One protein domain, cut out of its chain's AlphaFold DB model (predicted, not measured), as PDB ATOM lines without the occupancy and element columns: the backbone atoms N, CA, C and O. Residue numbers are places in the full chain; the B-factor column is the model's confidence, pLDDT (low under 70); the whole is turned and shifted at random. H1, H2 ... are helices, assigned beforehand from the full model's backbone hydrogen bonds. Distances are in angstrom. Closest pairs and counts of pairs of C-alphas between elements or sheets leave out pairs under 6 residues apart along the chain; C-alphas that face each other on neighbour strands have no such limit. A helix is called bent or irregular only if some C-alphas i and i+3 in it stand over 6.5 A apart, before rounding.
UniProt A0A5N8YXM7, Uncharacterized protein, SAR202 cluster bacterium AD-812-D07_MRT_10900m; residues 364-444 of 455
ATOM      1  N   VAL A 364     189.969 208.072 296.690       74.69
ATOM      2  CA  VAL A 364     189.177 208.689 295.613       74.69
ATOM      3  C   VAL A 364     187.883 209.278 296.181       74.69
ATOM      4  O   VAL A 364     187.506 210.407 295.846       74.69
ATOM      5  N   GLN A 365     187.224 208.554 297.088       72.94
ATOM      6  CA  GLN A 365     186.049 209.067 297.792       72.94
ATOM      7  C   GLN A 365     186.408 210.167 298.796       72.94
ATOM      8  O   GLN A 365     185.639 211.117 298.945       72.94
ATOM      9  N   LEU A 366     187.572 210.109 299.449       73.88
ATOM     10  CA  LEU A 366     188.017 211.168 300.363       73.88
ATOM     11  C   LEU A 366     188.415 212.462 299.637       73.88
ATOM     12  O   LEU A 366     188.076 213.546 300.111       73.88
ATOM     13  N   VAL A 367     189.038 212.379 298.458       77.19
ATOM     14  CA  VAL A 367     189.278 213.528 297.566       77.19
ATOM     15  C   VAL A 367     187.947 214.162 297.169       77.19
ATOM     16  O   VAL A 367     187.780 215.381 297.270       77.19
ATOM     17  N   ARG A 368     186.966 213.336 296.782       71.19
ATOM     18  CA  ARG A 368     185.615 213.794 296.441       71.19
ATOM     19  C   ARG A 368     184.903 214.433 297.636       71.19
ATOM     20  O   ARG A 368     184.298 215.493 297.486       71.19
ATOM     21  N   ALA A 369     185.021 213.847 298.826       73.56
ATOM     22  CA  ALA A 369     184.489 214.409 300.063       73.56
ATOM     23  C   ALA A 369     185.119 215.761 300.407       73.56
ATOM     24  O   ALA A 369     184.420 216.702 300.772       73.56
ATOM     25  N   MET A 370     186.440 215.873 300.272       74.62
ATOM     26  CA  MET A 370     187.183 217.095 300.557       74.62
ATOM     27  C   MET A 370     186.759 218.235 299.623       74.62
ATOM     28  O   MET A 370     186.547 219.358 300.076       74.62
ATOM     29  N   GLN A 371     186.562 217.946 298.331       71.94
ATOM     30  CA  GLN A 371     186.031 218.915 297.365       71.94
ATOM     31  C   GLN A 371     184.618 219.385 297.732       71.94
ATOM     32  O   GLN A 371     184.324 220.576 297.635       71.94
ATOM     33  N   ARG A 372     183.757 218.473 298.194       70.06
ATOM     34  CA  ARG A 372     182.401 218.792 298.663       70.06
ATOM     35  C   ARG A 372     182.401 219.676 299.910       70.06
ATOM     36  O   ARG A 372     181.721 220.698 299.925       70.06
ATOM     37  N   ILE A 373     183.236 219.356 300.901       72.06
ATOM     38  CA  ILE A 373     183.403 220.164 302.121       72.06
ATOM     39  C   ILE A 373     183.934 221.563 301.781       72.06
ATOM     40  O   ILE A 373     183.423 222.554 302.291       72.06
ATOM     41  N   ALA A 374     184.930 221.667 300.897       68.44
ATOM     42  CA  ALA A 374     185.515 222.954 300.521       68.44
ATOM     43  C   ALA A 374     184.557 223.849 299.713       68.44
ATOM     44  O   ALA A 374     184.656 225.072 299.785       68.44
ATOM     45  N   SER A 375     183.647 223.252 298.938       66.94
ATOM     46  CA  SER A 375     182.690 223.972 298.085       66.94
ATOM     47  C   SER A 375     181.297 224.133 298.702       66.94
ATOM     48  O   SER A 375     180.443 224.762 298.079       66.94
ATOM     49  N   ASN A 376     181.047 223.588 299.901       64.19
ATOM     50  CA  ASN A 376     179.706 223.481 300.494       64.19
ATOM     51  C   ASN A 376     178.667 222.919 299.502       64.19
ATOM     52  O   ASN A 376     177.553 223.429 299.408       64.19
ATOM     53  N   ASP A 377     179.057 221.904 298.724       62.50
ATOM     54  CA  ASP A 377     178.248 221.269 297.669       62.50
ATOM     55  C   ASP A 377     177.817 222.177 296.494       62.50
ATOM     56  O   ASP A 377     177.028 221.773 295.637       62.50
ATOM     57  N   ILE A 378     178.360 223.392 296.379       52.59
ATOM     58  CA  ILE A 378     178.008 224.326 295.305       52.59
ATOM     59  C   ILE A 378     178.760 223.958 294.016       52.59
ATOM     60  O   ILE A 378     179.987 223.963 293.967       52.59
ATOM     61  N   GLY A 379     178.016 223.681 292.938       46.19
ATOM     62  CA  GLY A 379     178.576 223.451 291.596       46.19
ATOM     63  C   GLY A 379     179.072 222.025 291.322       46.19
ATOM     64  O   GLY A 379     179.670 221.780 290.276       46.19
ATOM     65  N   ILE A 380     178.807 221.075 292.223       59.16
ATOM     66  CA  ILE A 380     179.190 219.670 292.066       59.16
ATOM     67  C   ILE A 380     177.979 218.846 291.604       59.16
ATOM     68  O   ILE A 380     176.967 218.765 292.293       59.16
ATOM     69  N   ALA A 381     178.076 218.202 290.434       48.22
ATOM     70  CA  ALA A 381     177.039 217.286 289.953       48.22
ATOM     71  C   ALA A 381     176.993 216.016 290.825       48.22
ATOM     72  O   ALA A 381     178.016 215.342 290.979       48.22
ATOM     73  N   MET A 382     175.820 215.701 291.382       54.19
ATOM     74  CA  MET A 382     175.605 214.537 292.248       54.19
ATOM     75  C   MET A 382     175.488 213.258 291.415       54.19
ATOM     76  O   MET A 382     174.708 213.188 290.464       54.19
ATOM     77  N   SER A 383     176.258 212.238 291.782       61.19
ATOM     78  CA  SER A 383     176.217 210.907 291.182       61.19
ATOM     79  C   SER A 383     175.643 209.887 292.166       61.19
ATOM     80  O   SER A 383     175.663 210.087 293.378       61.19
ATOM     81  N   ARG A 384     175.199 208.733 291.655       56.94
ATOM     82  CA  ARG A 384     174.736 207.598 292.480       56.94
ATOM     83  C   ARG A 384     175.794 207.029 293.443       56.94
ATOM     84  O   ARG A 384     175.480 206.156 294.232       56.94
ATOM     85  N   TRP A 385     177.051 207.454 293.321       57.47
ATOM     86  CA  TRP A 385     178.179 206.959 294.113       57.47
ATOM     87  C   TRP A 385     178.555 207.901 295.266       57.47
ATOM     88  O   TRP A 385     179.472 207.598 296.020       57.47
ATOM     89  N   ASP A 386     177.854 209.034 295.406       57.94
ATOM     90  CA  ASP A 386     178.104 210.047 296.438       57.94
ATOM     91  C   ASP A 386     177.300 209.800 297.747       57.94
ATOM     92  O   ASP A 386     177.417 210.588 298.688       57.94
ATOM     93  N   GLU A 387     176.494 208.726 297.829       59.44
ATOM     94  CA  GLU A 387     175.570 208.434 298.951       59.44
ATOM     95  C   GLU A 387     176.262 208.070 300.288       59.44
ATOM     96  O   GLU A 387     175.653 208.231 301.338       59.44
ATOM     97  N   GLU A 388     177.541 207.668 300.298       57.06
ATOM     98  CA  GLU A 388     178.264 207.205 301.511       57.06
ATOM     99  C   GLU A 388     179.211 208.259 302.141       57.06
ATOM    100  O   GLU A 388     179.993 207.963 303.047       57.06
ATOM    101  N   LEU A 389     179.163 209.521 301.693       63.16
ATOM    102  CA  LEU A 389     180.147 210.559 302.063       63.16
ATOM    103  C   LEU A 389     179.916 211.231 303.439       63.16
ATOM    104  O   LEU A 389     180.687 212.106 303.834       63.16
ATOM    105  N   GLU A 390     178.896 210.830 304.208       57.56
ATOM    106  CA  GLU A 390     178.538 211.472 305.489       57.56
ATOM    107  C   GLU A 390     179.615 211.338 306.587       57.56
ATOM    108  O   GLU A 390     179.703 212.186 307.472       57.56
ATOM    109  N   LYS A 391     180.483 210.315 306.529       61.62
ATOM    110  CA  LYS A 391     181.548 210.085 307.534       61.62
ATOM    111  C   LYS A 391     182.885 210.740 307.183       61.62
ATOM    112  O   LYS A 391     183.817 210.712 307.984       61.62
ATOM    113  N   SER A 392     183.016 211.325 305.996       71.50
ATOM    114  CA  SER A 392     184.321 211.664 305.428       71.50
ATOM    115  C   SER A 392     185.039 212.819 306.131       71.50
ATOM    116  O   SER A 392     186.265 212.827 306.164       71.50
ATOM    117  N   ARG A 393     184.319 213.765 306.755       73.69
ATOM    118  CA  ARG A 393     184.942 214.880 307.497       73.69
ATOM    119  C   ARG A 393     185.765 214.390 308.688       73.69
ATOM    120  O   ARG A 393     186.913 214.792 308.845       73.69
ATOM    121  N   ASP A 394     185.202 213.495 309.491       76.25
ATOM    122  CA  ASP A 394     185.884 212.947 310.667       76.25
ATOM    123  C   ASP A 394     187.080 212.078 310.264       76.25
ATOM    124  O   ASP A 394     188.104 212.068 310.948       76.25
ATOM    125  N   ILE A 395     186.988 211.398 309.114       75.75
ATOM    126  CA  ILE A 395     188.109 210.659 308.522       75.75
ATOM    127  C   ILE A 395     189.223 211.628 308.111       75.75
ATOM    128  O   ILE A 395     190.369 211.419 308.493       75.75
ATOM    129  N   LEU A 396     188.902 212.720 307.413       79.75
ATOM    130  CA  LEU A 396     189.885 213.723 306.989       79.75
ATOM    131  C   LEU A 396     190.583 214.407 308.176       79.75
ATOM    132  O   LEU A 396     191.779 214.692 308.100       79.75
ATOM    133  N   ILE A 397     189.869 214.640 309.281       81.94
ATOM    134  CA  ILE A 397     190.451 215.162 310.528       81.94
ATOM    135  C   ILE A 397     191.348 214.102 311.187       81.94
ATOM    136  O   ILE A 397     192.472 214.403 311.593       81.94
ATOM    137  N   ARG A 398     190.895 212.844 311.263       80.31
ATOM    138  CA  ARG A 398     191.666 211.737 311.850       80.31
ATOM    139  C   ARG A 398     192.964 211.463 311.092       80.31
ATOM    140  O   ARG A 398     194.003 211.282 311.724       80.31
ATOM    141  N   GLU A 399     192.912 211.464 309.762       80.19
ATOM    142  CA  GLU A 399     194.080 211.263 308.894       80.19
ATOM    143  C   GLU A 399     194.918 212.547 308.723       80.19
ATOM    144  O   GLU A 399     195.912 212.562 308.000       80.19
ATOM    145  N   LYS A 400     194.560 213.628 309.437       81.88
ATOM    146  CA  LYS A 400     195.270 214.919 309.457       81.88
ATOM    147  C   LYS A 400     195.376 215.585 308.083       81.88
ATOM    148  O   LYS A 400     196.266 216.400 307.861       81.88
ATOM    149  N   VAL A 401     194.471 215.270 307.161       82.50
ATOM    150  CA  VAL A 401     194.287 216.054 305.929       82.50
ATOM    151  C   VAL A 401     193.644 217.396 306.284       82.50
ATOM    152  O   VAL A 401     194.008 218.443 305.746       82.50
ATOM    153  N   LEU A 402     192.736 217.371 307.262       84.12
ATOM    154  CA  LEU A 402     192.180 218.540 307.923       84.12
ATOM    155  C   LEU A 402     192.783 218.722 309.323       84.12
ATOM    156  O   LEU A 402     193.149 217.766 310.006       84.12
ATOM    157  N   SER A 403     192.861 219.978 309.753       85.75
ATOM    158  CA  SER A 403     193.136 220.379 311.140       85.75
ATOM    159  C   SER A 403     192.104 219.810 312.123       85.75
ATOM    160  O   SER A 403     191.020 219.383 311.728       85.75
ATOM    161  N   SER A 404     192.401 219.856 313.425       85.25
ATOM    162  CA  SER A 404     191.530 219.329 314.494       85.25
ATOM    163  C   SER A 404     190.105 219.889 314.493       85.25
ATOM    164  O   SER A 404     189.187 219.239 314.982       85.25
ATOM    165  N   THR A 405     189.923 221.094 313.959       82.81
ATOM    166  CA  THR A 405     188.647 221.813 313.865       82.81
ATOM    167  C   THR A 405     188.058 221.792 312.452       82.81
ATOM    168  O   THR A 405     186.874 222.091 312.281       82.81
ATOM    169  N   GLY A 406     188.827 221.345 311.453       75.44
ATOM    170  CA  GLY A 406     188.395 221.195 310.062       75.44
ATOM    171  C   GLY A 406     188.392 222.484 309.238       75.44
ATOM    172  O   GLY A 406     187.841 222.494 308.143       75.44
ATOM    173  N   ASP A 407     188.973 223.556 309.764       78.94
ATOM    174  CA  ASP A 407     189.036 224.912 309.209       78.94
ATOM    175  C   ASP A 407     190.295 225.156 308.360       78.94
ATOM    176  O   ASP A 407     190.256 225.916 307.394       78.94
ATOM    177  N   PHE A 408     191.389 224.447 308.647       77.50
ATOM    178  CA  PHE A 408     192.600 224.429 307.816       77.50
ATOM    179  C   PHE A 408     192.868 223.062 307.179       77.50
ATOM    180  O   PHE A 408     192.643 222.024 307.807       77.50
ATOM    181  N   ARG A 409     193.418 223.076 305.956       82.38
ATOM    182  CA  ARG A 409     193.919 221.894 305.232       82.38
ATOM    183  C   ARG A 409     195.437 221.788 305.348       82.38
ATOM    184  O   ARG A 409     196.139 222.786 305.193       82.38
ATOM    185  N   ILE A 410     195.945 220.582 305.569       81.75
ATOM    186  CA  ILE A 410     197.384 220.312 305.586       81.75
ATOM    187  C   ILE A 410     197.800 219.918 304.167       81.75
ATOM    188  O   ILE A 410     197.499 218.814 303.721       81.75
ATOM    189  N   ILE A 411     198.468 220.829 303.450       81.81
ATOM    190  CA  ILE A 411     198.774 220.683 302.012       81.81
ATOM    191  C   ILE A 411     199.532 219.385 301.724       81.81
ATOM    192  O   ILE A 411     199.116 218.623 300.862       81.81
ATOM    193  N   GLN A 412     200.565 219.085 302.508       80.62
ATOM    194  CA  GLN A 412     201.374 217.889 302.279       80.62
ATOM    195  C   GLN A 412     200.550 216.591 302.423       80.62
ATOM    196  O   GLN A 412     200.672 215.670 301.627       80.62
ATOM    197  N   ARG A 413     199.624 216.534 303.395       79.31
ATOM    198  CA  ARG A 413     198.718 215.384 303.577       79.31
ATOM    199  C   ARG A 413     197.654 215.289 302.494       79.31
ATOM    200  O   ARG A 413     197.190 214.201 302.173       79.31
ATOM    201  N   TYR A 414     197.246 216.427 301.952       81.62
ATOM    202  CA  TYR A 414     196.350 216.463 300.810       81.62
ATOM    203  C   TYR A 414     197.038 215.927 299.546       81.62
ATOM    204  O   TYR A 414     196.423 215.170 298.802       81.62
ATOM    205  N   GLU A 415     198.313 216.254 299.333       81.38
ATOM    206  CA  GLU A 415     199.124 215.696 298.243       81.38
ATOM    207  C   GLU A 415     199.318 214.180 298.397       81.38
ATOM    208  O   GLU A 415     199.093 213.450 297.432       81.38
ATOM    209  N   ASP A 416     199.601 213.692 299.610       80.56
ATOM    210  CA  ASP A 416     199.650 212.250 299.911       80.56
ATOM    211  C   ASP A 416     198.318 211.549 299.576       80.56
ATOM    212  O   ASP A 416     198.307 210.474 298.974       80.56
ATOM    213  N   MET A 417     197.184 212.159 299.946       82.81
ATOM    214  CA  MET A 417     195.842 211.633 299.661       82.81
ATOM    215  C   MET A 417     195.556 211.597 298.155       82.81
ATOM    216  O   MET A 417     194.992 210.626 297.660       82.81
ATOM    217  N   LEU A 418     195.949 212.636 297.412       80.94
ATOM    218  CA  LEU A 418     195.827 212.651 295.953       80.94
ATOM    219  C   LEU A 418     196.688 211.559 295.313       80.94
ATOM    220  O   LEU A 418     196.216 210.864 294.416       80.94
ATOM    221  N   GLY A 419     197.922 211.379 295.791       79.06
ATOM    222  CA  GLY A 419     198.802 210.295 295.358       79.06
ATOM    223  C   GLY A 419     198.188 208.916 295.612       79.06
ATOM    224  O   GLY A 419     198.146 208.090 294.699       79.06
ATOM    225  N   GLY A 420     197.635 208.698 296.810       77.75
ATOM    226  CA  GLY A 420     196.901 207.481 297.171       77.75
ATOM    227  C   GLY A 420     195.686 207.238 296.274       77.75
ATOM    228  O   GLY A 420     195.543 206.163 295.696       77.75
ATOM    229  N   ALA A 421     194.866 208.265 296.040       80.62
ATOM    230  CA  ALA A 421     193.691 208.178 295.174       80.62
ATOM    231  C   ALA A 421     194.050 207.809 293.724       80.62
ATOM    232  O   ALA A 421     193.374 206.984 293.106       80.62
ATOM    233  N   ILE A 422     195.120 208.400 293.181       80.56
ATOM    234  CA  ILE A 422     195.637 208.063 291.847       80.56
ATOM    235  C   ILE A 422     196.072 206.597 291.811       80.56
ATOM    236  O   ILE A 422     195.716 205.876 290.879       80.56
ATOM    237  N   TRP A 423     196.802 206.144 292.831       77.94
ATOM    238  CA  TRP A 423     197.270 204.766 292.919       77.94
ATOM    239  C   TRP A 423     196.115 203.763 293.017       77.94
ATOM    240  O   TRP A 423     196.066 202.799 292.260       77.94
ATOM    241  N   GLN A 424     195.120 204.029 293.857       79.62
ATOM    242  CA  GLN A 424     193.933 203.181 293.980       79.62
ATOM    243  C   GLN A 424     193.115 203.125 292.693       79.62
ATOM    244  O   GLN A 424     192.560 202.085 292.332       79.62
ATOM    245  N   ASN A 425     193.013 204.247 291.980       82.75
ATOM    246  CA  ASN A 425     192.364 204.273 290.681       82.75
ATOM    247  C   ASN A 425     193.144 203.433 289.657       82.75
ATOM    248  O   ASN A 425     192.536 202.644 288.933       82.75
ATOM    249  N   TYR A 426     194.475 203.535 289.658       83.00
ATOM    250  CA  TYR A 426     195.348 202.684 288.854       83.00
ATOM    251  C   TYR A 426     195.152 201.194 289.182       83.00
ATOM    252  O   TYR A 426     194.909 200.408 288.269       83.00
ATOM    253  N   GLU A 427     195.139 200.805 290.460       82.94
ATOM    254  CA  GLU A 427     194.884 199.421 290.891       82.94
ATOM    255  C   GLU A 427     193.517 198.906 290.418       82.94
ATOM    256  O   GLU A 427     193.413 197.797 289.889       82.94
ATOM    257  N   ARG A 428     192.461 199.722 290.535       84.50
ATOM    258  CA  ARG A 428     191.121 199.375 290.030       84.50
ATOM    259  C   ARG A 428     191.113 199.183 288.519       84.50
ATOM    260  O   ARG A 428     190.463 198.259 288.034       84.50
ATOM    261  N   HIS A 429     191.808 200.041 287.776       86.19
ATOM    262  CA  HIS A 429     191.923 199.907 286.326       86.19
ATOM    263  C   HIS A 429     192.678 198.640 285.932       86.19
ATOM    264  O   HIS A 429     192.203 197.917 285.059       86.19
ATOM    265  N   MET A 430     193.786 198.328 286.603       86.25
ATOM    266  CA  MET A 430     194.531 197.091 286.363       86.25
ATOM    267  C   MET A 430     193.683 195.851 286.676       86.25
ATOM    268  O   MET A 430     193.611 194.944 285.856       86.25
ATOM    269  N   SER A 431     192.936 195.852 287.784       88.44
ATOM    270  CA  SER A 431     192.018 194.755 288.128       88.44
ATOM    271  C   SER A 431     190.867 194.591 287.120       88.44
ATOM    272  O   SER A 431     190.441 193.474 286.822       88.44
ATOM    273  N   LEU A 432     190.352 195.692 286.561       88.44
ATOM    274  CA  LEU A 432     189.351 195.645 285.492       88.44
ATOM    275  C   LEU A 432     189.919 195.042 284.205       88.44
ATOM    276  O   LEU A 432     189.214 194.265 283.567       88.44
ATOM    277  N   ILE A 433     191.159 195.380 283.840       89.75
ATOM    278  CA  ILE A 433     191.852 194.791 282.684       89.75
ATOM    279  C   ILE A 433     191.974 193.278 282.874       89.75
ATOM    280  O   ILE A 433     191.504 192.534 282.022       89.75
ATOM    281  N   GLU A 434     192.471 192.823 284.027       89.38
ATOM    282  CA  GLU A 434     192.583 191.387 284.336       89.38
ATOM    283  C   GLU A 434     191.236 190.659 284.209       89.38
ATOM    284  O   GLU A 434     191.151 189.556 283.669       89.38
ATOM    285  N   ARG A 435     190.152 191.292 284.669       90.12
ATOM    286  CA  ARG A 435     188.806 190.719 284.593       90.12
ATOM    287  C   ARG A 435     188.235 190.713 283.175       90.12
ATOM    288  O   ARG A 435     187.464 189.814 282.842       90.12
ATOM    289  N   VAL A 436     188.569 191.704 282.349       90.06
ATOM    290  CA  VAL A 436     188.213 191.713 280.922       90.06
ATOM    291  C   VAL A 436     188.969 190.606 280.195       90.06
ATOM    292  O   VAL A 436     188.327 189.830 279.493       90.06
ATOM    293  N   ASP A 437     190.271 190.459 280.440       89.00
ATOM    294  CA  ASP A 437     191.087 189.388 279.860       89.00
ATOM    295  C   ASP A 437     190.537 187.998 280.237       89.00
ATOM    296  O   ASP A 437     190.438 187.095 279.401       89.00
ATOM    297  N   GLU A 438     190.101 187.822 281.491       90.56
ATOM    298  CA  GLU A 438     189.452 186.588 281.941       90.56
ATOM    299  C   GLU A 438     188.126 186.331 281.204       90.56
ATOM    300  O   GLU A 438     187.868 185.211 280.755       90.56
ATOM    301  N   LEU A 439     187.289 187.359 281.036       89.56
ATOM    302  CA  LEU A 439     186.022 187.251 280.308       89.56
ATOM    303  C   LEU A 439     186.229 186.970 278.815       89.56
ATOM    304  O   LEU A 439     185.488 186.164 278.249       89.56
ATOM    305  N   GLU A 440     187.224 187.586 278.175       89.62
ATOM    306  CA  GLU A 440     187.589 187.305 276.782       89.62
ATOM    307  C   GLU A 440     188.048 185.852 276.612       89.62
ATOM    308  O   GLU A 440     187.621 185.168 275.677       89.62
ATOM    309  N   SER A 441     188.835 185.340 277.562       86.94
ATOM    310  CA  SER A 441     189.238 183.932 277.608       86.94
ATOM    311  C   SER A 441     188.034 182.991 277.762       86.94
ATOM    312  O   SER A 441     187.877 182.033 276.996       86.94
ATOM    313  N   GLN A 442     187.115 183.290 278.686       88.75
ATOM    314  CA  GLN A 442     185.882 182.513 278.867       88.75
ATOM    315  C   GLN A 442     184.979 182.557 277.623       88.75
ATOM    316  O   GLN A 442     184.410 181.532 277.234       88.75
ATOM    317  N   LEU A 443     184.875 183.710 276.956       88.00
ATOM    318  CA  LEU A 443     184.116 183.874 275.715       88.00
ATOM    319  C   LEU A 443     184.733 183.065 274.566       88.00
ATOM    320  O   LEU A 443     184.001 182.440 273.797       88.00
ATOM    321  N   ALA A 444     186.063 183.021 274.460       86.06
ATOM    322  CA  ALA A 444     186.755 182.196 273.472       86.06
ATOM    323  C   ALA A 444     186.463 180.698 273.674       86.06
ATOM    324  O   ALA A 444     186.191 179.975 272.707       86.06
TER     325      ALA A 444
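This is residues 364 to 444 of the 455 residues of an uncharacterized protein of SAR202 cluster bacterium AD-812-D07_MRT_10900m (UniProt A0A5N8YXM7). One long helix, H3, runs along one side of a small head made with two short helices, H1 and H2, and two long loops, and goes on far beyond it, where residues 426 to 444 of H3 stick out as a free arm. Within the head, H1 packs by its first residues on H3, while H2 crosses H1 and stays away from H3. The printed part has 81 residues, with three named helices in the order H1, H2, H3 and no named strand; its class is all helix. The whole is loose, with a radius of gyration of the C-alphas of 16.5 A, and spans 56 by 26 by 19 A, the length being made by the arm.

From the first printed residue, H1 takes residues 364 to 375, and H2, residues 389 to 398, follows after a long link. H1 and H2 touch, and their lines are about perpendicular, at 89 degrees. Their closest C-alphas are those of Ala 369 and Ser 392, 6.0 A apart. After a second long link comes H3, residues 411 to 444. H1 and H3 touch, at a steep tilt of 43 degrees, and they run opposite ways. Their closest C-alphas are those of Val 364 and Ala 421, 4.6 A apart. H1 touches H3 with residues 364 to 367 alone, and H3 touches H1 with residues 417 to 425 alone. H2 and H3 are apart. In H1 and H3 every O i to N i+4 pair is within hydrogen-bond range; in H2 it is 4 of 6.

H1, residues 364 to 375, begins with C-alpha 364 at (189.177, 208.689, 295.613) and measures 16.8 A from first to last C-alpha. H2, residues 389 to 398, measures 15.2 A and begins with C-alpha 389 at (180.147, 210.559, 302.063). H2 is irregular: C-alphas 390 and 393 are 7.5 A apart. H3, residues 411 to 444, measures 49.4 A and ends with C-alpha 444 at (186.755, 182.196, 273.472).

The two C-alphas farthest apart are those of Thr 405 and Ala 444, at 56.6 A. Without residues 426 to 444, which stand free, the body has 62 residues, spans 29 by 27 by 19 A and has a radius of gyration of 11.4 A. The printed part has no cut. Both links are long: 13 residues, 376 to 388, between H1 and H2, and 12 residues, 399 to 410, between H2 and H3. The mean pLDDT of the printed part is 76.3, and the 18 residues 374 to 391 are under 70. The mean pLDDT of H3 is 85.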